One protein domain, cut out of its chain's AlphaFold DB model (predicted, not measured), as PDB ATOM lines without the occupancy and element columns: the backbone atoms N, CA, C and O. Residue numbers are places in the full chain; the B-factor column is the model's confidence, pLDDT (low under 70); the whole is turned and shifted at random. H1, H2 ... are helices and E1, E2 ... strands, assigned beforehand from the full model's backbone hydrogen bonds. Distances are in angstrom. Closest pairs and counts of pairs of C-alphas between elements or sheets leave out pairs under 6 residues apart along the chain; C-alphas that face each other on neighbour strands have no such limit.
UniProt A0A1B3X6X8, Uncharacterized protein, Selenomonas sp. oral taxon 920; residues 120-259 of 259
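AT A GLANCE: This is residues 120 to 259 of the 259 residues of an uncharacterized protein of Selenomonas sp. oral taxon 920 (UniProt A0A1B3X6X8). A small three-stranded sheet, E3, E4 and E5, has two helices, H2 and the long H5, packed on one of its faces, where the first residues of H2, 163 to 167, meet H5 at a steep tilt. Round this core lie the smaller parts: H1 by the edge strand E3, H4 and H3 near the last residue of E5, and, at the other end of the body, a short two-stranded hairpin of E1 and E2. The printed part has 140 residues with five named helices and five named strands, in the order H1 E1 E2 E3 H2 H3 E4 E5 H4 H5; the larger sheet has the order E3 E4 E5 and is mixed, the smaller is antiparallel. The class is mixed, helices and strands. The whole is compact, with a radius of gyration of the C-alphas of 15.0 A, and rounded, spanning 39 by 33 by 32 A.

HOW THE PARTS SIT: In the larger sheet, E4, residues 192 to 198, is the inner strand, and E3, residues 153 to 157, and E5, residues 210 to 217, are the edge strands. The sheet is only just strongly twisted, its C-alphas lying up to 4.1 A off the best plane. E3 and E4 are parallel at 21 degrees, with N 155 and O 195 within hydrogen-bond range at 2.9 A. E4 and E5 form an antiparallel hairpin at 159 degrees, with N 194 and O 215 at 2.8 A and N 198 and O 210 at 2.8 A. H2, residues 163 to 176, and H5, residues 240 to 258, lie on the same face of the sheet, making two layers, helices on one face of a sheet. H5 has a height over the sheet of 10.6 A and runs along the strands, at 9 degrees to E5 on the local plane; its closest C-alphas to E5 are those of Cys 254 and Ile 212, 5.4 A apart. H2 has a height over the sheet of 9.7 A and lies over E4, only just running along the strands, at 28 degrees to E4 on the local plane. With its residues 163 to 167 alone H2 touches H5, at a steep tilt of 59 degrees, opposite ways; the closest C-alphas, of Gly 163 and Ala 248, are 4.3 A apart. H4, residues 223 to 229, only grazes the sheet, and residues 240 to 247 of H5 alone touch it at a steep tilt of 52 degrees, the same way; the closest C-alphas, of Ala 224 and Val 240, are 5.8 A apart. H3, residues 184 to 188, is only just not on the sheet, with 4 pairs of C-alphas within 10 A. E3, H2 and H3, then E4 form a strand-helix-strand unit, two parallel neighbour strands with helices between, and its crossover is right-handed. H1, residues 126 to 134, only grazes the sheet; its closest C-alphas to E3 are those of Ala 129 and Phe 154, 6.7 A apart. E1, residues 138 to 141, and E2, residues 144 to 147, form an antiparallel hairpin at 137 degrees, with N 139 and O 146 at 2.8 A. In each of the five helices every O i to N i+4 pair is within hydrogen-bond range.

IN THESE COORDINATES: H1 begins with C-alpha 126 at (7.616, -12.510, -23.516). E5 measures 21.8 A from first to last C-alpha, E4 20.0 A and H2 20.1 A. H5, the longest helix, measures 26.9 A, from C-alpha 240 at (29.850, -8.639, -1.646) to C-alpha 258 at (6.494, -22.030, -1.043).

THE WHOLE: The two C-alphas farthest apart, of Asp 143 and Asn 180, are 42.7 A apart. The printed part has no cut and ends at the chain's last residue, 259. The link from E4 to E5, with 11 residues, is long. The mean pLDDT of the printed part is 93.7, and Ser 235 is under 70.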
ATOM      1  N   GLY A 120      18.288 -25.639 -14.020       95.81
ATOM      2  CA  GLY A 120      17.069 -26.451 -14.035       95.81
ATOM      3  C   GLY A 120      15.785 -25.642 -13.818       95.81
ATOM      4  O   GLY A 120      14.777 -26.195 -13.382       95.81
ATOM      5  N   PHE A 121      15.815 -24.335 -14.086       96.94
ATOM      6  CA  PHE A 121      14.652 -23.452 -14.020       96.94
ATOM      7  C   PHE A 121      14.101 -23.176 -15.414       96.94
ATOM      8  O   PHE A 121      14.702 -23.525 -16.428       96.94
ATOM      9  N   ARG A 122      12.952 -22.501 -15.468       96.50
ATOM     10  CA  ARG A 122      12.320 -22.100 -16.723       96.50
ATOM     11  C   ARG A 122      11.895 -20.641 -16.671       96.50
ATOM     12  O   ARG A 122      11.048 -20.278 -15.859       96.50
ATOM     13  N   ALA A 123      12.429 -19.814 -17.562       97.94
ATOM     14  CA  ALA A 123      11.912 -18.464 -17.760       97.94
ATOM     15  C   ALA A 123      10.616 -18.494 -18.590       97.94
ATOM     16  O   ALA A 123      10.456 -19.340 -19.476       97.94
ATOM     17  N   ALA A 124       9.688 -17.583 -18.303       97.88
ATOM     18  CA  ALA A 124       8.562 -17.314 -19.189       97.88
ATOM     19  C   ALA A 124       9.048 -16.666 -20.490       97.88
ATOM     20  O   ALA A 124       9.976 -15.852 -20.456       97.88
ATOM     21  N   THR A 125       8.402 -16.975 -21.617       96.69
ATOM     22  CA  THR A 125       8.594 -16.164 -22.832       96.69
ATOM     23  C   THR A 125       7.933 -14.798 -22.660       96.69
ATOM     24  O   THR A 125       7.124 -14.610 -21.747       96.69
ATOM     25  N   THR A 126       8.251 -13.840 -23.529       93.69
ATOM     26  CA  THR A 126       7.616 -12.510 -23.516       93.69
ATOM     27  C   THR A 126       6.093 -12.619 -23.633       93.69
ATOM     28  O   THR A 126       5.366 -12.026 -22.836       93.69
ATOM     29  N   GLU A 127       5.607 -13.447 -24.557       94.69
ATOM     30  CA  GLU A 127       4.178 -13.664 -24.813       94.69
ATOM     31  C   GLU A 127       3.502 -14.361 -23.630       94.69
ATOM     32  O   GLU A 127       2.380 -14.030 -23.247       94.69
ATOM     33  N   GLU A 128       4.187 -15.330 -23.020       96.69
ATOM     34  CA  GLU A 128       3.674 -16.018 -21.843       96.69
ATOM     35  C   GLU A 128       3.597 -15.081 -20.633       96.69
ATOM     36  O   GLU A 128       2.596 -15.089 -19.919       96.69
ATOM     37  N   ALA A 129       4.624 -14.260 -20.399       96.38
ATOM     38  CA  ALA A 129       4.617 -13.279 -19.320       96.38
ATOM     39  C   ALA A 129       3.468 -12.276 -19.497       96.38
ATOM     40  O   ALA A 129       2.737 -12.011 -18.540       96.38
ATOM     41  N   GLU A 130       3.243 -11.789 -20.720       95.38
ATOM     42  CA  GLU A 130       2.108 -10.921 -21.037       95.38
ATOM     43  C   GLU A 130       0.766 -11.619 -20.771       95.38
ATOM     44  O   GLU A 130      -0.102 -11.053 -20.100       95.38
ATOM     45  N   ALA A 131       0.597 -12.867 -21.215       97.12
ATOM     46  CA  ALA A 131      -0.617 -13.640 -20.955       97.12
ATOM     47  C   ALA A 131      -0.856 -13.863 -19.449       97.12
ATOM     48  O   ALA A 131      -1.989 -13.771 -18.972       97.12
ATOM     49  N   LEU A 132       0.204 -14.109 -18.674       97.69
ATOM     50  CA  LEU A 132       0.128 -14.292 -17.226       97.69
ATOM     51  C   LEU A 132      -0.255 -13.006 -16.490       97.69
ATOM     52  O   LEU A 132      -1.078 -13.063 -15.573       97.69
ATOM     53  N   ILE A 133       0.267 -11.853 -16.913       96.31
ATOM     54  CA  ILE A 133      -0.138 -10.541 -16.382       96.31
ATOM     55  C   ILE A 133      -1.637 -10.308 -16.636       96.31
ATOM     56  O   ILE A 133      -2.369  -9.906 -15.728       96.31
ATOM     57  N   HIS A 134      -2.124 -10.642 -17.836       96.81
ATOM     58  CA  HIS A 134      -3.534 -10.480 -18.214       96.81
ATOM     59  C   HIS A 134      -4.473 -11.563 -17.658       96.81
ATOM     60  O   HIS A 134      -5.688 -11.369 -17.663       96.81
ATOM     61  N   SER A 135      -3.944 -12.671 -17.125       96.19
ATOM     62  CA  SER A 135      -4.750 -13.752 -16.532       96.19
ATOM     63  C   SER A 135      -5.578 -13.308 -15.320       96.19
ATOM     64  O   SER A 135      -6.543 -13.969 -14.942       96.19
ATOM     65  N   GLY A 136      -5.189 -12.202 -14.674       93.88
ATOM     66  CA  GLY A 136      -5.839 -11.702 -13.466       93.88
ATOM     67  C   GLY A 136      -5.558 -12.529 -12.208       93.88
ATOM     68  O   GLY A 136      -6.125 -12.209 -11.161       93.88
ATOM     69  N   ALA A 137      -4.679 -13.539 -12.277       95.94
ATOM     70  CA  ALA A 137      -4.311 -14.380 -11.143       95.94
ATOM     71  C   ALA A 137      -3.852 -13.538  -9.940       95.94
ATOM     72  O   ALA A 137      -3.082 -12.577 -10.073       95.94
ATOM     73  N   LYS A 138      -4.339 -13.894  -8.747       95.88
ATOM     74  CA  LYS A 138      -4.088 -13.165  -7.500       95.88
ATOM     75  C   LYS A 138      -3.335 -14.025  -6.500       95.88
ATOM     76  O   LYS A 138      -3.494 -15.239  -6.451       95.88
ATOM     77  N   ARG A 139      -2.550 -13.360  -5.659       93.31
ATOM     78  CA  ARG A 139      -1.947 -13.940  -4.459       93.31
ATOM     79  C   ARG A 139      -2.334 -13.127  -3.239       93.31
ATOM     80  O   ARG A 139      -2.505 -11.907  -3.316       93.31
ATOM     81  N   LYS A 140      -2.396 -13.794  -2.091       91.38
ATOM     82  CA  LYS A 140      -2.544 -13.119  -0.805       91.38
ATOM     83  C   LYS A 140      -1.186 -12.583  -0.355       91.38
ATOM     84  O   LYS A 140      -0.199 -13.316  -0.316       91.38
ATOM     85  N   HIS A 141      -1.133 -11.307  -0.007       86.19
ATOM     86  CA  HIS A 141       0.016 -10.678   0.626       86.19
ATOM     87  C   HIS A 141      -0.470  -9.893   1.844       86.19
ATOM     88  O   HIS A 141      -1.186  -8.900   1.702       86.19
ATOM     89  N   LEU A 142      -0.101 -10.363   3.041       86.81
ATOM     90  CA  LEU A 142      -0.697  -9.914   4.305       86.81
ATOM     91  C   LEU A 142      -2.234 -10.048   4.234       86.81
ATOM     92  O   LEU A 142      -2.735 -11.122   3.904       86.81
ATOM     93  N   ASP A 143      -2.975  -8.969   4.475       89.25
ATOM     94  CA  ASP A 143      -4.443  -8.947   4.442       89.25
ATOM     95  C   ASP A 143      -5.019  -8.455   3.104       89.25
ATOM     96  O   ASP A 143      -6.183  -8.060   3.029       89.25
ATOM     97  N   ARG A 144      -4.212  -8.437   2.034       92.12
ATOM     98  CA  ARG A 144      -4.615  -7.928   0.716       92.12
ATOM     99  C   ARG A 144      -4.424  -8.966  -0.380       92.12
ATOM    100  O   ARG A 144      -3.484  -9.756  -0.351       92.12
ATOM    101  N   GLU A 145      -5.294  -8.907  -1.381       94.00
ATOM    102  CA  GLU A 145      -5.079  -9.583  -2.655       94.00
ATOM    103  C   GLU A 145      -4.317  -8.658  -3.600       94.00
ATOM    104  O   GLU A 145      -4.700  -7.510  -3.829       94.00
ATOM    105  N   VAL A 146      -3.218  -9.167  -4.141       94.62
ATOM    106  CA  VAL A 146      -2.388  -8.478  -5.131       94.62
ATOM    107  C   VAL A 146      -2.225  -9.377  -6.348       94.62
ATOM    108  O   VAL A 146      -2.451 -10.584  -6.263       94.62
ATOM    109  N   SER A 147      -1.857  -8.811  -7.496       95.69
ATOM    110  CA  SER A 147      -1.578  -9.628  -8.679       95.69
ATOM    111  C   SER A 147      -0.434 -10.610  -8.406       95.69
ATOM    112  O   SER A 147       0.551 -10.269  -7.745       95.69
ATOM    113  N   LEU A 148      -0.597 -11.850  -8.870       96.81
ATOM    114  CA  LEU A 148       0.449 -12.870  -8.815       96.81
ATOM    115  C   LEU A 148       1.572 -12.534  -9.806       96.81
ATOM    116  O   LEU A 148       2.744 -12.655  -9.457       96.81
ATOM    117  N   PHE A 149       1.194 -12.052 -10.989       97.19
ATOM    118  CA  PHE A 149       2.071 -11.582 -12.058       97.19
ATOM    119  C   PHE A 149       1.833 -10.087 -12.272       97.19
ATOM    120  O   PHE A 149       0.679  -9.663 -12.368       97.19
ATOM    121  N   ASP A 150       2.897  -9.288 -12.297       93.56
ATOM    122  CA  ASP A 150       2.810  -7.833 -12.439       93.56
ATOM    123  C   ASP A 150       3.665  -7.302 -13.593       93.56
ATOM    124  O   ASP A 150       3.126  -6.812 -14.578       93.56
ATOM    125  N   GLU A 151       4.981  -7.412 -13.485       93.19
ATOM    126  CA  GLU A 151       5.951  -6.896 -14.440       93.19
ATOM    127  C   GLU A 151       7.275  -7.647 -14.295       93.19
ATOM    128  O   GLU A 151       7.541  -8.300 -13.281       93.19
ATOM    129  N   GLY A 152       8.156  -7.481 -15.278       94.38
ATOM    130  CA  GLY A 152       9.490  -8.055 -15.201       94.38
ATOM    131  C   GLY A 152       9.616  -9.410 -15.884       94.38
ATOM    132  O   GLY A 152       8.852  -9.745 -16.789       94.38
ATOM    133  N   ASP A 153      10.630 -10.155 -15.458       97.50
ATOM    134  CA  ASP A 153      10.897 -11.515 -15.906       97.50
ATOM    135  C   ASP A 153      10.339 -12.507 -14.889       97.50
ATOM    136  O   ASP A 153      10.533 -12.353 -13.680       97.50
ATOM    137  N   PHE A 154       9.665 -13.548 -15.374       98.38
ATOM    138  CA  PHE A 154       9.113 -14.601 -14.527       98.38
ATOM    139  C   PHE A 154       9.938 -15.871 -14.679       98.38
ATOM    140  O   PHE A 154      10.115 -16.371 -15.789       98.38
ATOM    141  N   ILE A 155      10.429 -16.401 -13.563       98.38
ATOM    142  CA  ILE A 155      11.242 -17.615 -13.530       98.38
ATOM    143  C   ILE A 155      10.544 -18.644 -12.652       98.38
ATOM    144  O   ILE A 155      10.324 -18.432 -11.460       98.38
ATOM    145  N   PHE A 156      10.199 -19.771 -13.257       97.94
ATOM    146  CA  PHE A 156       9.581 -20.905 -12.594       97.94
ATOM    147  C   PHE A 156      10.646 -21.899 -12.157       97.94
ATOM    148  O   PHE A 156      11.530 -22.269 -12.935       97.94
ATOM    149  N   VAL A 157      10.534 -22.347 -10.916       97.44
ATOM    150  CA  VAL A 157      11.418 -23.338 -10.308       97.44
ATOM    151  C   VAL A 157      10.592 -24.508  -9.780       97.44
ATOM    152  O   VAL A 157       9.429 -24.342  -9.408       97.44
ATOM    153  N   THR A 158      11.203 -25.685  -9.726       94.25
ATOM    154  CA  THR A 158      10.574 -26.920  -9.245       94.25
ATOM    155  C   THR A 158      11.234 -27.409  -7.954       94.25
ATOM    156  O   THR A 158      12.067 -26.730  -7.335       94.25
ATOM    157  N   ASP A 159      10.885 -28.627  -7.544       89.38
ATOM    158  CA  ASP A 159      11.635 -29.359  -6.531       89.38
ATOM    159  C   ASP A 159      13.119 -29.448  -6.903       89.38
ATOM    160  O   ASP A 159      13.484 -29.575  -8.071       89.38
ATOM    161  N   GLY A 160      13.982 -29.335  -5.892       88.25
ATOM    162  CA  GLY A 160      15.437 -29.333  -6.060       88.25
ATOM    163  C   GLY A 160      16.077 -27.946  -6.175       88.25
ATOM    164  O   GLY A 160      17.277 -27.839  -5.940       88.25
ATOM    165  N   ALA A 161      15.303 -26.882  -6.424       95.25
ATOM    166  CA  ALA A 161      15.831 -25.516  -6.420       95.25
ATOM    167  C   ALA A 161      16.460 -25.147  -5.062       95.25
ATOM    168  O   ALA A 161      15.881 -25.443  -4.005       95.25
ATOM    169  N   ARG A 162      17.622 -24.485  -5.094       97.38
ATOM    170  CA  ARG A 162      18.333 -23.976  -3.909       97.38
ATOM    171  C   ARG A 162      18.472 -22.465  -4.005       97.38
ATOM    172  O   ARG A 162      18.655 -21.921  -5.092       97.38
ATOM    173  N   GLY A 163      18.460 -21.774  -2.873       97.00
ATOM    174  CA  GLY A 163      18.570 -20.319  -2.840       97.00
ATOM    175  C   GLY A 163      19.867 -19.786  -3.456       97.00
ATOM    176  O   GLY A 163      19.859 -18.725  -4.076       97.00
ATOM    177  N   ALA A 164      20.959 -20.552  -3.372       97.50
ATOM    178  CA  ALA A 164      22.217 -20.235  -4.053       97.50
ATOM    179  C   ALA A 164      22.082 -20.206  -5.587       97.50
ATOM    180  O   ALA A 164      22.695 -19.361  -6.234       97.50
ATOM    181  N   ASP A 165      21.251 -21.081  -6.159       98.00
ATOM    182  CA  ASP A 165      21.002 -21.131  -7.601       98.00
ATOM    183  C   ASP A 165      20.178 -19.904  -8.043       98.00
ATOM    184  O   ASP A 165      20.530 -19.243  -9.018       98.00
ATOM    185  N   LEU A 166      19.149 -19.516  -7.273       98.12
ATOM    186  CA  LEU A 166      18.365 -18.291  -7.525       98.12
ATOM    187  C   LEU A 166      19.250 -17.032  -7.452       98.12
ATOM    188  O   LEU A 166      19.171 -16.167  -8.323       98.12
ATOM    189  N   ALA A 167      20.127 -16.941  -6.448       97.62
ATOM    190  CA  ALA A 167      21.063 -15.823  -6.309       97.62
ATOM    191  C   ALA A 167      22.066 -15.755  -7.477       97.62
ATOM    192  O   ALA A 167      22.357 -14.666  -7.982       97.62
ATOM    193  N   ALA A 168      22.563 -16.904  -7.944       98.00
ATOM    194  CA  ALA A 168      23.455 -16.973  -9.096       98.00
ATOM    195  C   ALA A 168      22.759 -16.530 -10.395       98.00
ATOM    196  O   ALA A 168      23.347 -15.778 -11.177       98.00
ATOM    197  N   VAL A 169      21.492 -16.918 -10.587       98.25
ATOM    198  CA  VAL A 169      20.656 -16.420 -11.689       98.25
ATOM    199  C   VAL A 169      20.512 -14.901 -11.606       98.25
ATOM    200  O   VAL A 169      20.814 -14.231 -12.590       98.25
ATOM    201  N   CYS A 170      20.169 -14.324 -10.445       97.81
ATOM    202  CA  CYS A 170      20.081 -12.864 -10.282       97.81
ATOM    203  C   CYS A 170      21.363 -12.140 -10.720       97.81
ATOM    204  O   CYS A 170      21.288 -11.131 -11.420       97.81
ATOM    205  N   LYS A 171      22.538 -12.665 -10.350       97.31
ATOM    206  CA  LYS A 171      23.837 -12.099 -10.740       97.31
ATOM    207  C   LYS A 171      24.075 -12.172 -12.251       97.31
ATOM    208  O   LYS A 171      24.530 -11.202 -12.852       97.31
ATOM    209  N   LYS A 172      23.755 -13.308 -12.879       97.88
ATOM    210  CA  LYS A 172      23.864 -13.472 -14.338       97.88
ATOM    211  C   LYS A 172      22.906 -12.541 -15.082       97.88
ATOM    212  O   LYS A 172      23.313 -11.913 -16.053       97.88
ATOM    213  N   LEU A 173      21.670 -12.396 -14.605       97.69
ATOM    214  CA  LEU A 173      20.700 -11.479 -15.204       97.69
ATOM    215  C   LEU A 173      21.101 -10.015 -15.018       97.69
ATOM    216  O   LEU A 173      20.972  -9.234 -15.956       97.69
ATOM    217  N   HIS A 174      21.660  -9.645 -13.860       96.94
ATOM    218  CA  HIS A 174      22.240  -8.313 -13.649       96.94
ATOM    219  C   HIS A 174      23.299  -7.981 -14.708       96.94
ATOM    220  O   HIS A 174      23.270  -6.885 -15.259       96.94
ATOM    221  N   ALA A 175      24.161  -8.940 -15.059       96.12
ATOM    222  CA  ALA A 175      25.145  -8.765 -16.125       96.12
ATOM    223  C   ALA A 175      24.511  -8.671 -17.527       96.12
ATOM    224  O   ALA A 175      24.938  -7.837 -18.320       96.12
ATOM    225  N   LEU A 176      23.478  -9.472 -17.834       96.75
ATOM    226  CA  LEU A 176      22.772  -9.399 -19.126       96.75
ATOM    227  C   LEU A 176      22.101  -8.039 -19.348       96.75
ATOM    228  O   LEU A 176      22.181  -7.478 -20.437       96.75
ATOM    229  N   TYR A 177      21.480  -7.489 -18.305       96.69
ATOM    230  CA  TYR A 177      20.856  -6.166 -18.348       96.69
ATOM    231  C   TYR A 177      21.856  -5.006 -18.272       96.69
ATOM    232  O   TYR A 177      21.451  -3.848 -18.399       96.69
ATOM    233  N   ARG A 178      23.145  -5.300 -18.056       95.00
ATOM    234  CA  ARG A 178      24.225  -4.315 -18.013       95.00
ATOM    235  C   ARG A 178      25.348  -4.672 -18.983       95.00
ATOM    236  O   ARG A 178      26.458  -4.987 -18.534       95.00
ATOM    237  N   PRO A 179      25.099  -4.634 -20.304       92.44
ATOM    238  CA  PRO A 179      26.152  -4.884 -21.278       92.44
ATOM    239  C   PRO A 179      27.306  -3.901 -21.037       92.44
ATOM    240  O   PRO A 179      27.092  -2.709 -20.834       92.44
ATOM    241  N   ASN A 180      28.536  -4.417 -20.963       87.56
ATOM    242  CA  ASN A 180      29.738  -3.649 -20.601       87.56
ATOM    243  C   ASN A 180      29.655  -2.895 -19.254       87.56
ATOM    244  O   ASN A 180      30.379  -1.929 -19.028       87.56
ATOM    245  N   GLY A 181      28.792  -3.346 -18.337       87.62
ATOM    246  CA  GLY A 181      28.588  -2.726 -17.028       87.62
ATOM    247  C   GLY A 181      27.705  -1.477 -17.048       87.62
ATOM    248  O   GLY A 181      27.528  -0.864 -15.994       87.62
ATOM    249  N   ASP A 182      27.121  -1.118 -18.189       91.62
ATOM    250  CA  ASP A 182      26.278   0.064 -18.359       91.62
ATOM    251  C   ASP A 182      24.832  -0.189 -17.911       91.62
ATOM    252  O   ASP A 182      24.201  -1.161 -18.301       91.62
ATOM    253  N   GLY A 183      24.290   0.695 -17.077       93.00
ATOM    254  CA  GLY A 183      22.934   0.588 -16.545       93.00
ATOM    255  C   GLY A 183      21.846   1.243 -17.393       93.00
ATOM    256  O   GLY A 183      20.704   1.296 -16.938       93.00
ATOM    257  N   THR A 184      22.169   1.773 -18.574       96.19
ATOM    258  CA  THR A 184      21.263   2.626 -19.364       96.19
ATOM    259  C   THR A 184      19.950   1.941 -19.748       96.19
ATOM    260  O   THR A 184      18.888   2.544 -19.583       96.19
ATOM    261  N   VAL A 185      19.978   0.655 -20.120       96.44
ATOM    262  CA  VAL A 185      18.757  -0.147 -20.367       96.44
ATOM    263  C   VAL A 185      17.833  -0.133 -19.152       96.44
ATOM    264  O   VAL A 185      16.656   0.210 -19.252       96.44
ATOM    265  N   LEU A 186      18.375  -0.443 -17.977       96.44
ATOM    266  CA  LEU A 186      17.607  -0.458 -16.738       96.44
ATOM    267  C   LEU A 186      17.140   0.946 -16.332       96.44
ATOM    268  O   LEU A 186      16.041   1.081 -15.808       96.44
ATOM    269  N   SER A 187      17.942   1.989 -16.557       96.19
ATOM    270  CA  SER A 187      17.546   3.376 -16.280       96.19
ATOM    271  C   SER A 187      16.353   3.799 -17.136       96.19
ATOM    272  O   SER A 187      15.396   4.363 -16.606       96.19
ATOM    273  N   ALA A 188      16.382   3.479 -18.432       96.31
ATOM    274  CA  ALA A 188      15.298   3.773 -19.361       96.31
ATOM    275  C   ALA A 188      14.007   3.012 -19.017       96.31
ATOM    276  O   ALA A 188      12.919   3.542 -19.227       96.31
ATOM    277  N   LEU A 189      14.120   1.812 -18.438       94.88
ATOM    278  CA  LEU A 189      12.986   1.009 -17.964       94.88
ATOM    279  C   LEU A 189      12.519   1.344 -16.539       94.88
ATOM    280  O   LEU A 189      11.577   0.727 -16.053       94.88
ATOM    281  N   TYR A 190      13.149   2.308 -15.856       92.94
ATOM    282  CA  TYR A 190      12.915   2.600 -14.432       92.94
ATOM    283  C   TYR A 190      13.184   1.407 -13.495       92.94
ATOM    284  O   TYR A 190      12.660   1.327 -12.382       92.94
ATOM    285  N   GLY A 191      14.066   0.509 -13.926       94.31
ATOM    286  CA  GLY A 191      14.386  -0.755 -13.284       94.31
ATOM    287  C   GLY A 191      13.717  -1.951 -13.957       94.31
ATOM    288  O   GLY A 191      12.921  -1.829 -14.882       94.31
ATOM    289  N   ARG A 192      14.079  -3.147 -13.499       95.50
ATOM    290  CA  ARG A 192      13.504  -4.407 -13.976       95.50
ATOM    291  C   ARG A 192      13.345  -5.365 -12.808       95.50
ATOM    292  O   ARG A 192      14.276  -5.545 -12.023       95.50
ATOM    293  N   LYS A 193      12.169  -5.971 -12.686       95.94
ATOM    294  CA  LYS A 193      11.885  -6.986 -11.671       95.94
ATOM    295  C   LYS A 193      12.183  -8.380 -12.221       95.94
ATOM    296  O   LYS A 193      11.831  -8.680 -13.353       95.94
ATOM    297  N   ILE A 194      12.801  -9.229 -11.413       97.44
ATOM    298  CA  ILE A 194      12.938 -10.667 -11.641       97.44
ATOM    299  C   ILE A 194      12.118 -11.357 -10.559       97.44
ATOM    300  O   ILE A 194      12.425 -11.205  -9.376       97.44
ATOM    301  N   THR A 195      11.081 -12.096 -10.933       97.94
ATOM    302  CA  THR A 195      10.196 -12.762  -9.975       97.94
ATOM    303  C   THR A 195      10.309 -14.272 -10.098       97.94
ATOM    304  O   THR A 195      10.142 -14.837 -11.178       97.94
ATOM    305  N   PHE A 196      10.566 -14.924  -8.967       98.19
ATOM    306  CA  PHE A 196      10.634 -16.374  -8.870       98.19
ATOM    307  C   PHE A 196       9.310 -16.949  -8.378       98.19
ATOM    308  O   PHE A 196       8.723 -16.470  -7.398       98.19
ATOM    309  N   TYR A 197       8.887 -18.026  -9.026       98.00
ATOM    310  CA  TYR A 197       7.686 -18.774  -8.695       98.00
ATOM    311  C   TYR A 197       8.010 -20.253  -8.547       98.00
ATOM    312  O   TYR A 197       8.732 -20.822  -9.361       98.00
ATOM    313  N   TYR A 198       7.450 -20.889  -7.527       97.44
ATOM    314  CA  TYR A 198       7.467 -22.334  -7.393       97.44
ATOM    315  C   TYR A 198       6.281 -22.924  -8.157       97.44
ATOM    316  O   TYR A 198       5.139 -22.511  -7.947       97.44
ATOM    317  N   LEU A 199       6.549 -23.889  -9.032       95.44
ATOM    318  CA  LEU A 199       5.526 -24.670  -9.719       95.44
ATOM    319  C   LEU A 199       5.769 -26.156  -9.417       95.44
ATOM    320  O   LEU A 199       6.841 -26.667  -9.756       95.44
ATOM    321  N   PRO A 200       4.821 -26.861  -8.772       89.44
ATOM    322  CA  PRO A 200       4.967 -28.287  -8.499       89.44
ATOM    323  C   PRO A 200       5.231 -29.091  -9.786       89.44
ATOM    324  O   PRO A 200       4.615 -28.787 -10.806       89.44
ATOM    325  N   PRO A 201       6.064 -30.153  -9.770       85.38
ATOM    326  CA  PRO A 201       6.467 -30.872 -10.989       85.38
ATOM    327  C   PRO A 201       5.322 -31.430 -11.852       85.38
ATOM    328  O   PRO A 201       5.487 -31.603 -13.054       85.38
ATOM    329  N   ASN A 202       4.166 -31.713 -11.246       86.06
ATOM    330  CA  ASN A 202       2.984 -32.241 -11.936       86.06
ATOM    331  C   ASN A 202       1.963 -31.154 -12.315       86.06
ATOM    332  O   ASN A 202       0.905 -31.479 -12.848       86.06
ATOM    333  N   GLU A 203       2.243 -29.889 -12.003       92.06
ATOM    334  CA  GLU A 203       1.375 -28.764 -12.326       92.06
ATOM    335  C   GLU A 203       1.836 -28.098 -13.624       92.06
ATOM    336  O   GLU A 203       2.976 -27.654 -13.752       92.06
ATOM    337  N   THR A 204       0.932 -28.014 -14.595       89.50
ATOM    338  CA  THR A 204       1.199 -27.372 -15.887       89.50
ATOM    339  C   THR A 204       0.582 -25.984 -15.984       89.50
ATOM    340  O   THR A 204       1.039 -25.176 -16.798       89.50
ATOM    341  N   ASP A 205      -0.435 -25.691 -15.173       93.56
ATOM    342  CA  ASP A 205      -1.067 -24.380 -15.107       93.56
ATOM    343  C   ASP A 205      -0.206 -23.412 -14.287       93.56
ATOM    344  O   ASP A 205      -0.147 -23.460 -13.057       93.56
ATOM    345  N   ARG A 206       0.454 -22.483 -14.985       95.25
ATOM    346  CA  ARG A 206       1.323 -21.479 -14.358       95.25
ATOM    347  C   ARG A 206       0.556 -20.518 -13.454       95.25
ATOM    348  O   ARG A 206       1.165 -19.948 -12.554       95.25
ATOM    349  N   THR A 207      -0.753 -20.345 -13.637       95.06
ATOM    350  CA  THR A 207      -1.551 -19.468 -12.764       95.06
ATOM    351  C   THR A 207      -1.676 -20.016 -11.342       95.06
ATOM    352  O   THR A 207      -1.976 -19.263 -10.415       95.06
ATOM    353  N   ARG A 208      -1.370 -21.307 -11.152       94.06
ATOM    354  CA  ARG A 208      -1.317 -21.985  -9.852       94.06
ATOM    355  C   ARG A 208       0.059 -21.936  -9.189       94.06
ATOM    356  O   ARG A 208       0.237 -22.533  -8.127       94.06
ATOM    357  N   ALA A 209       1.028 -21.249  -9.792       96.38
ATOM    358  CA  ALA A 209       2.354 -21.112  -9.214       96.38
ATOM    359  C   ALA A 209       2.319 -20.332  -7.889       96.38
ATOM    360  O   ALA A 209       1.526 -19.407  -7.693       96.38
ATOM    361  N   VAL A 210       3.223 -20.680  -6.980       95.62
ATOM    362  CA  VAL A 210       3.366 -20.025  -5.679       95.62
ATOM    363  C   VAL A 210       4.478 -18.987  -5.768       95.62
ATOM    364  O   VAL A 210       5.605 -19.294  -6.145       95.62
ATOM    365  N   PHE A 211       4.176 -17.740  -5.415       96.50
ATOM    366  CA  PHE A 211       5.181 -16.677  -5.353       96.50
ATOM    367  C   PHE A 211       6.275 -17.014  -4.326       96.50
ATOM    368  O   PHE A 211       5.964 -17.270  -3.163       96.50
ATOM    369  N   ILE A 212       7.546 -16.936  -4.734       96.19
ATOM    370  CA  ILE A 212       8.700 -17.113  -3.840       96.19
ATOM    371  C   ILE A 212       9.194 -15.744  -3.369       96.19
ATOM    372  O   ILE A 212       9.145 -15.423  -2.181       96.19
ATOM    373  N   ALA A 213       9.697 -14.947  -4.311       95.38
ATOM    374  CA  ALA A 213      10.317 -13.654  -4.065       95.38
ATOM    375  C   ALA A 213      10.508 -12.904  -5.388       95.38
ATOM    376  O   ALA A 213      10.545 -13.516  -6.456       95.38
ATOM    377  N   PHE A 214      10.687 -11.588  -5.302       94.50
ATOM    378  CA  PHE A 214      11.176 -10.786  -6.417       94.50
ATOM    379  C   PHE A 214      12.523 -10.151  -6.073       94.50
ATOM    380  O   PHE A 214      12.847  -9.948  -4.902       94.50
ATOM    381  N   PHE A 215      13.278  -9.818  -7.110       95.75
ATOM    382  CA  PHE A 215      14.564  -9.141  -7.060       95.75
ATOM    383  C   PHE A 215      14.559  -8.006  -8.083       95.75
ATOM    384  O   PHE A 215      14.162  -8.214  -9.226       95.75
ATOM    385  N   THR A 216      14.973  -6.805  -7.693       96.06
ATOM    386  CA  THR A 216      14.901  -5.622  -8.560       96.06
ATOM    387  C   THR A 216      16.287  -5.189  -9.012       96.06
ATOM    388  O   THR A 216      17.167  -4.927  -8.192       96.06
ATOM    389  N   LEU A 217      16.453  -5.048 -10.324       95.94
ATOM    390  CA  LEU A 217      17.620  -4.467 -10.976       95.94
ATOM    391  C   LEU A 217      17.360  -2.981 -11.232       95.94
ATOM    392  O   LEU A 217      16.304  -2.620 -11.752       95.94
ATOM    393  N   LYS A 218      18.314  -2.110 -10.893       94.44
ATOM    394  CA  LYS A 218      18.219  -0.662 -11.131       94.44
ATOM    395  C   LYS A 218      19.409  -0.181 -11.955       94.44
ATOM    396  O   LYS A 218      20.538  -0.603 -11.718       94.44
ATOM    397  N   GLY A 219      19.167   0.750 -12.873       90.62
ATOM    398  CA  GLY A 219      20.203   1.327 -13.733       90.62
ATOM    399  C   GLY A 219      21.388   1.978 -13.010       90.62
ATOM    400  O   GLY A 219      22.525   1.677 -13.365       90.62
ATOM    401  N   PRO A 220      21.214   2.785 -11.952       91.06
ATOM    402  CA  PRO A 220      22.366   3.359 -11.252       91.06
ATOM    403  C   PRO A 220      23.174   2.342 -10.427       91.06
ATOM    404  O   PRO A 220      24.293   2.651 -10.029       91.06
ATOM    405  N   ASN A 221      22.646   1.140 -10.170       92.12
ATOM    406  CA  ASN A 221      23.237   0.222  -9.200       92.12
ATOM    407  C   ASN A 221      24.187  -0.785  -9.864       92.12
ATOM    408  O   ASN A 221      23.779  -1.618 -10.682       92.12
ATOM    409  N   ASP A 222      25.448  -0.782  -9.431       93.12
ATOM    410  CA  ASP A 222      26.344  -1.922  -9.630       93.12
ATOM    411  C   ASP A 222      25.859  -3.154  -8.836       93.12
ATOM    412  O   ASP A 222      24.793  -3.139  -8.211       93.12
ATOM    413  N   TRP A 223      26.602  -4.260  -8.885       94.62
ATOM    414  CA  TRP A 223      26.161  -5.490  -8.227       94.62
ATOM    415  C   TRP A 223      26.086  -5.355  -6.699       94.62
ATOM    416  O   TRP A 223      25.122  -5.815  -6.093       94.62
ATOM    417  N   ALA A 224      27.045  -4.666  -6.075       93.50
ATOM    418  CA  ALA A 224      27.065  -4.465  -4.629       93.50
ATOM    419  C   ALA A 224      25.879  -3.603  -4.164       93.50
ATOM    420  O   ALA A 224      25.170  -3.972  -3.227       93.50
ATOM    421  N   ALA A 225      25.611  -2.496  -4.861       93.19
ATOM    422  CA  ALA A 225      24.452  -1.647  -4.603       93.19
ATOM    423  C   ALA A 225      23.131  -2.382  -4.883       93.19
ATOM    424  O   ALA A 225      22.157  -2.225  -4.150       93.19
ATOM    425  N   THR A 226      23.094  -3.228  -5.916       94.56
ATOM    426  CA  THR A 226      21.923  -4.063  -6.225       94.56
ATOM    427  C   THR A 226      21.634  -5.043  -5.094       94.56
ATOM    428  O   THR A 226      20.488  -5.155  -4.669       94.56
ATOM    429  N   LEU A 227      22.657  -5.716  -4.566       94.12
ATOM    430  CA  LEU A 227      22.513  -6.600  -3.411       94.12
ATOM    431  C   LEU A 227      22.028  -5.846  -2.168       94.12
ATOM    432  O   LEU A 227      21.145  -6.339  -1.470       94.12
ATOM    433  N   ALA A 228      22.567  -4.651  -1.914       91.50
ATOM    434  CA  ALA A 228      22.207  -3.844  -0.752       91.50
ATOM    435  C   ALA A 228      20.734  -3.385  -0.763       91.50
ATOM    436  O   ALA A 228      20.114  -3.321   0.300       91.50
ATOM    437  N   ASP A 229      20.186  -3.109  -1.949       90.06
ATOM    438  CA  ASP A 229      18.800  -2.670  -2.169       90.06
ATOM    439  C   ASP A 229      17.770  -3.816  -2.145       90.06
ATOM    440  O   ASP A 229      16.563  -3.560  -2.152       90.06
ATOM    441  N   ASN A 230      18.224  -5.071  -2.155       91.19
ATOM    442  CA  ASN A 230      17.370  -6.251  -2.244       91.19
ATOM    443  C   ASN A 230      17.315  -7.044  -0.919       91.19
ATOM    444  O   ASN A 230      18.151  -6.861  -0.027       91.19
ATOM    445  N   PRO A 231      16.311  -7.928  -0.749       84.62
ATOM    446  CA  PRO A 231      16.172  -8.734   0.462       84.62
ATOM    447  C   PRO A 231      17.414  -9.579   0.783       84.62
ATOM    448  O   PRO A 231      18.117 -10.047  -0.106       84.62
ATOM    449  N   GLY A 232      17.663  -9.800   2.076       76.69
ATOM    450  CA  GLY A 232      18.879 -10.461   2.567       76.69
ATOM    451  C   GLY A 232      20.010  -9.483   2.911       76.69
ATOM    452  O   GLY A 232      20.935  -9.855   3.626       76.69
ATOM    453  N   SER A 233      19.915  -8.220   2.499       78.75
ATOM    454  CA  SER A 233      20.824  -7.161   2.941       78.75
ATOM    455  C   SER A 233      20.612  -6.771   4.413       78.75
ATOM    456  O   SER A 233      19.496  -6.817   4.938       78.75
ATOM    457  N   SER A 234      21.692  -6.352   5.080       73.00
ATOM    458  CA  SER A 234      21.652  -5.652   6.369       73.00
ATOM    459  C   SER A 234      22.424  -4.340   6.242       73.00
ATOM    460  O   SER A 234      23.409  -4.283   5.510       73.00
ATOM    461  N   SER A 235      22.025  -3.293   6.971       69.25
ATOM    462  CA  SER A 235      22.591  -1.939   6.822       69.25
ATOM    463  C   SER A 235      24.107  -1.839   7.044       69.25
ATOM    464  O   SER A 235      24.715  -0.842   6.662       69.25
ATOM    465  N   ASN A 236      24.710  -2.841   7.689       75.88
ATOM    466  CA  ASN A 236      26.112  -2.821   8.098       75.88
ATOM    467  C   ASN A 236      27.004  -3.729   7.240       75.88
ATOM    468  O   ASN A 236      28.224  -3.628   7.355       75.88
ATOM    469  N   GLU A 237      26.426  -4.602   6.409       82.69
ATOM    470  CA  GLU A 237      27.198  -5.522   5.576       82.69
ATOM    471  C   GLU A 237      27.573  -4.855   4.248       82.69
ATOM    472  O   GLU A 237      26.718  -4.316   3.545       82.69
ATOM    473  N   LYS A 238      28.864  -4.880   3.918       85.12
ATOM    474  CA  LYS A 238      29.425  -4.289   2.694       85.12
ATOM    475  C   LYS A 238      30.253  -5.286   1.891       85.12
ATOM    476  O   LYS A 238      30.614  -4.979   0.755       85.12
ATOM    477  N   ASP A 239      30.572  -6.446   2.461       91.75
ATOM    478  CA  ASP A 239      31.252  -7.503   1.734       91.75
ATOM    479  C   ASP A 239      30.295  -8.154   0.730       91.75
ATOM    480  O   ASP A 239      29.240  -8.682   1.085       91.75
ATOM    481  N   VAL A 240      30.677  -8.121  -0.547       93.12
ATOM    482  CA  VAL A 240      29.850  -8.639  -1.646       93.12
ATOM    483  C   VAL A 240      29.601 -10.136  -1.477       93.12
ATOM    484  O   VAL A 240      28.487 -10.596  -1.714       93.12
ATOM    485  N   THR A 241      30.598 -10.894  -1.017       93.38
ATOM    486  CA  THR A 241      30.458 -12.346  -0.823       93.38
ATOM    487  C   THR A 241      29.449 -12.652   0.282       93.38
ATOM    488  O   THR A 241      28.574 -13.505   0.108       93.38
ATOM    489  N   ALA A 242      29.521 -11.939   1.407       93.50
ATOM    490  CA  ALA A 242      28.552 -12.054   2.489       93.50
ATOM    491  C   ALA A 242      27.134 -11.659   2.042       93.50
ATOM    492  O   ALA A 242      26.173 -12.367   2.351       93.50
ATOM    493  N   LEU A 243      26.989 -10.580   1.265       94.25
ATOM    494  CA  LEU A 243      25.699 -10.165   0.706       94.25
ATOM    495  C   LEU A 243      25.104 -11.224  -0.238       94.25
ATOM    496  O   LEU A 243      23.918 -11.538  -0.127       94.25
ATOM    497  N   GLU A 244      25.913 -11.834  -1.110       95.56
ATOM    498  CA  GLU A 244      25.481 -12.943  -1.977       95.56
ATOM    499  C   GLU A 244      25.008 -14.156  -1.160       95.56
ATOM    500  O   GLU A 244      23.953 -14.732  -1.443       95.56
ATOM    501  N   GLN A 245      25.742 -14.523  -0.105       95.00
ATOM    502  CA  GLN A 245      25.347 -15.611   0.797       95.00
ATOM    503  C   GLN A 245      24.052 -15.298   1.553       95.00
ATOM    504  O   GLN A 245      23.229 -16.191   1.778       95.00
ATOM    505  N   ASN A 246      23.851 -14.043   1.952       95.12
ATOM    506  CA  ASN A 246      22.631 -13.636   2.634       95.12
ATOM    507  C   ASN A 246      21.420 -13.660   1.695       95.12
ATOM    508  O   ASN A 246      20.361 -14.142   2.103       95.12
ATOM    509  N   LEU A 247      21.584 -13.224   0.442       96.00
ATOM    510  CA  LEU A 247      20.557 -13.349  -0.593       96.00
ATOM    511  C   LEU A 247      20.194 -14.823  -0.837       96.00
ATOM    512  O   LEU A 247      19.016 -15.177  -0.854       96.00
ATOM    513  N   ALA A 248      21.194 -15.703  -0.947       96.88
ATOM    514  CA  ALA A 248      20.967 -17.139  -1.093       96.88
ATOM    515  C   ALA A 248      20.173 -17.720   0.091       96.88
ATOM    516  O   ALA A 248      19.190 -18.436  -0.104       96.88
ATOM    517  N   ARG A 249      20.538 -17.358   1.328       96.50
ATOM    518  CA  ARG A 249      19.824 -17.796   2.540       96.50
ATOM    519  C   ARG A 249      18.391 -17.266   2.593       96.50
ATOM    520  O   ARG A 249      17.490 -17.974   3.044       96.50
ATOM    521  N   TYR A 250      18.173 -16.031   2.145       96.38
ATOM    522  CA  TYR A 250      16.836 -15.458   2.013       96.38
ATOM    523  C   TYR A 250      15.979 -16.294   1.053       96.38
ATOM    524  O   TYR A 250      14.884 -16.716   1.429       96.38
ATOM    525  N   PHE A 251      16.502 -16.624  -0.131       97.44
ATOM    526  CA  PHE A 251      15.787 -17.467  -1.086       97.44
ATOM    527  C   PHE A 251      15.521 -18.882  -0.563       97.44
ATOM    528  O   PHE A 251      14.424 -19.390  -0.778       97.44
ATOM    529  N   ASP A 252      16.453 -19.503   0.167       97.00
ATOM    530  CA  ASP A 252      16.212 -20.810   0.798       97.00
ATOM    531  C   ASP A 252      15.022 -20.772   1.764       97.00
ATOM    532  O   ASP A 252      14.199 -21.690   1.778       97.00
ATOM    533  N   ASN A 253      14.903 -19.706   2.557       96.00
ATOM    534  CA  ASN A 253      13.766 -19.536   3.458       96.00
ATOM    535  C   ASN A 253      12.455 -19.358   2.677       96.00
ATOM    536  O   ASN A 253      11.450 -19.974   3.030       96.00
ATOM    537  N   CYS A 254      12.458 -18.569   1.598       95.81
ATOM    538  CA  CYS A 254      11.285 -18.397   0.740       95.81
ATOM    539  C   CYS A 254      10.868 -19.705   0.051       95.81
ATOM    540  O   CYS A 254       9.686 -20.038   0.045       95.81
ATOM    541  N   LEU A 255      11.827 -20.476  -0.470       95.94
ATOM    542  CA  LEU A 255      11.578 -21.774  -1.103       95.94
ATOM    543  C   LEU A 255      10.939 -22.772  -0.135       95.94
ATOM    544  O   LEU A 255      10.011 -23.479  -0.517       95.94
ATOM    545  N   ARG A 256      11.396 -22.816   1.124       93.88
ATOM    546  CA  ARG A 256      10.794 -23.682   2.156       93.88
ATOM    547  C   ARG A 256       9.345 -23.325   2.465       93.88
ATOM    548  O   ARG A 256       8.589 -24.218   2.807       93.88
ATOM    549  N   ASN A 257       8.979 -22.049   2.365       91.19
ATOM    550  CA  ASN A 257       7.612 -21.591   2.616       91.19
ATOM    551  C   ASN A 257       6.685 -21.777   1.405       91.19
ATOM    552  O   ASN A 257       5.470 -21.731   1.567       91.19
ATOM    553  N   ALA A 258       7.250 -21.900   0.201       89.62
ATOM    554  CA  ALA A 258       6.494 -22.030  -1.043       89.62
ATOM    555  C   ALA A 258       6.172 -23.489  -1.420       89.62
ATOM    556  O   ALA A 258       5.257 -23.706  -2.214       89.62
ATOM    557  N   ARG A 259       6.929 -24.451  -0.879       86.62
ATOM    558  CA  ARG A 259       6.699 -25.901  -1.001       86.62
ATOM    559  C   ARG A 259       5.658 -26.374   0.006       86.62
ATOM    560  O   ARG A 259       4.840 -27.231  -0.387       86.62
TER     561      ARG A 259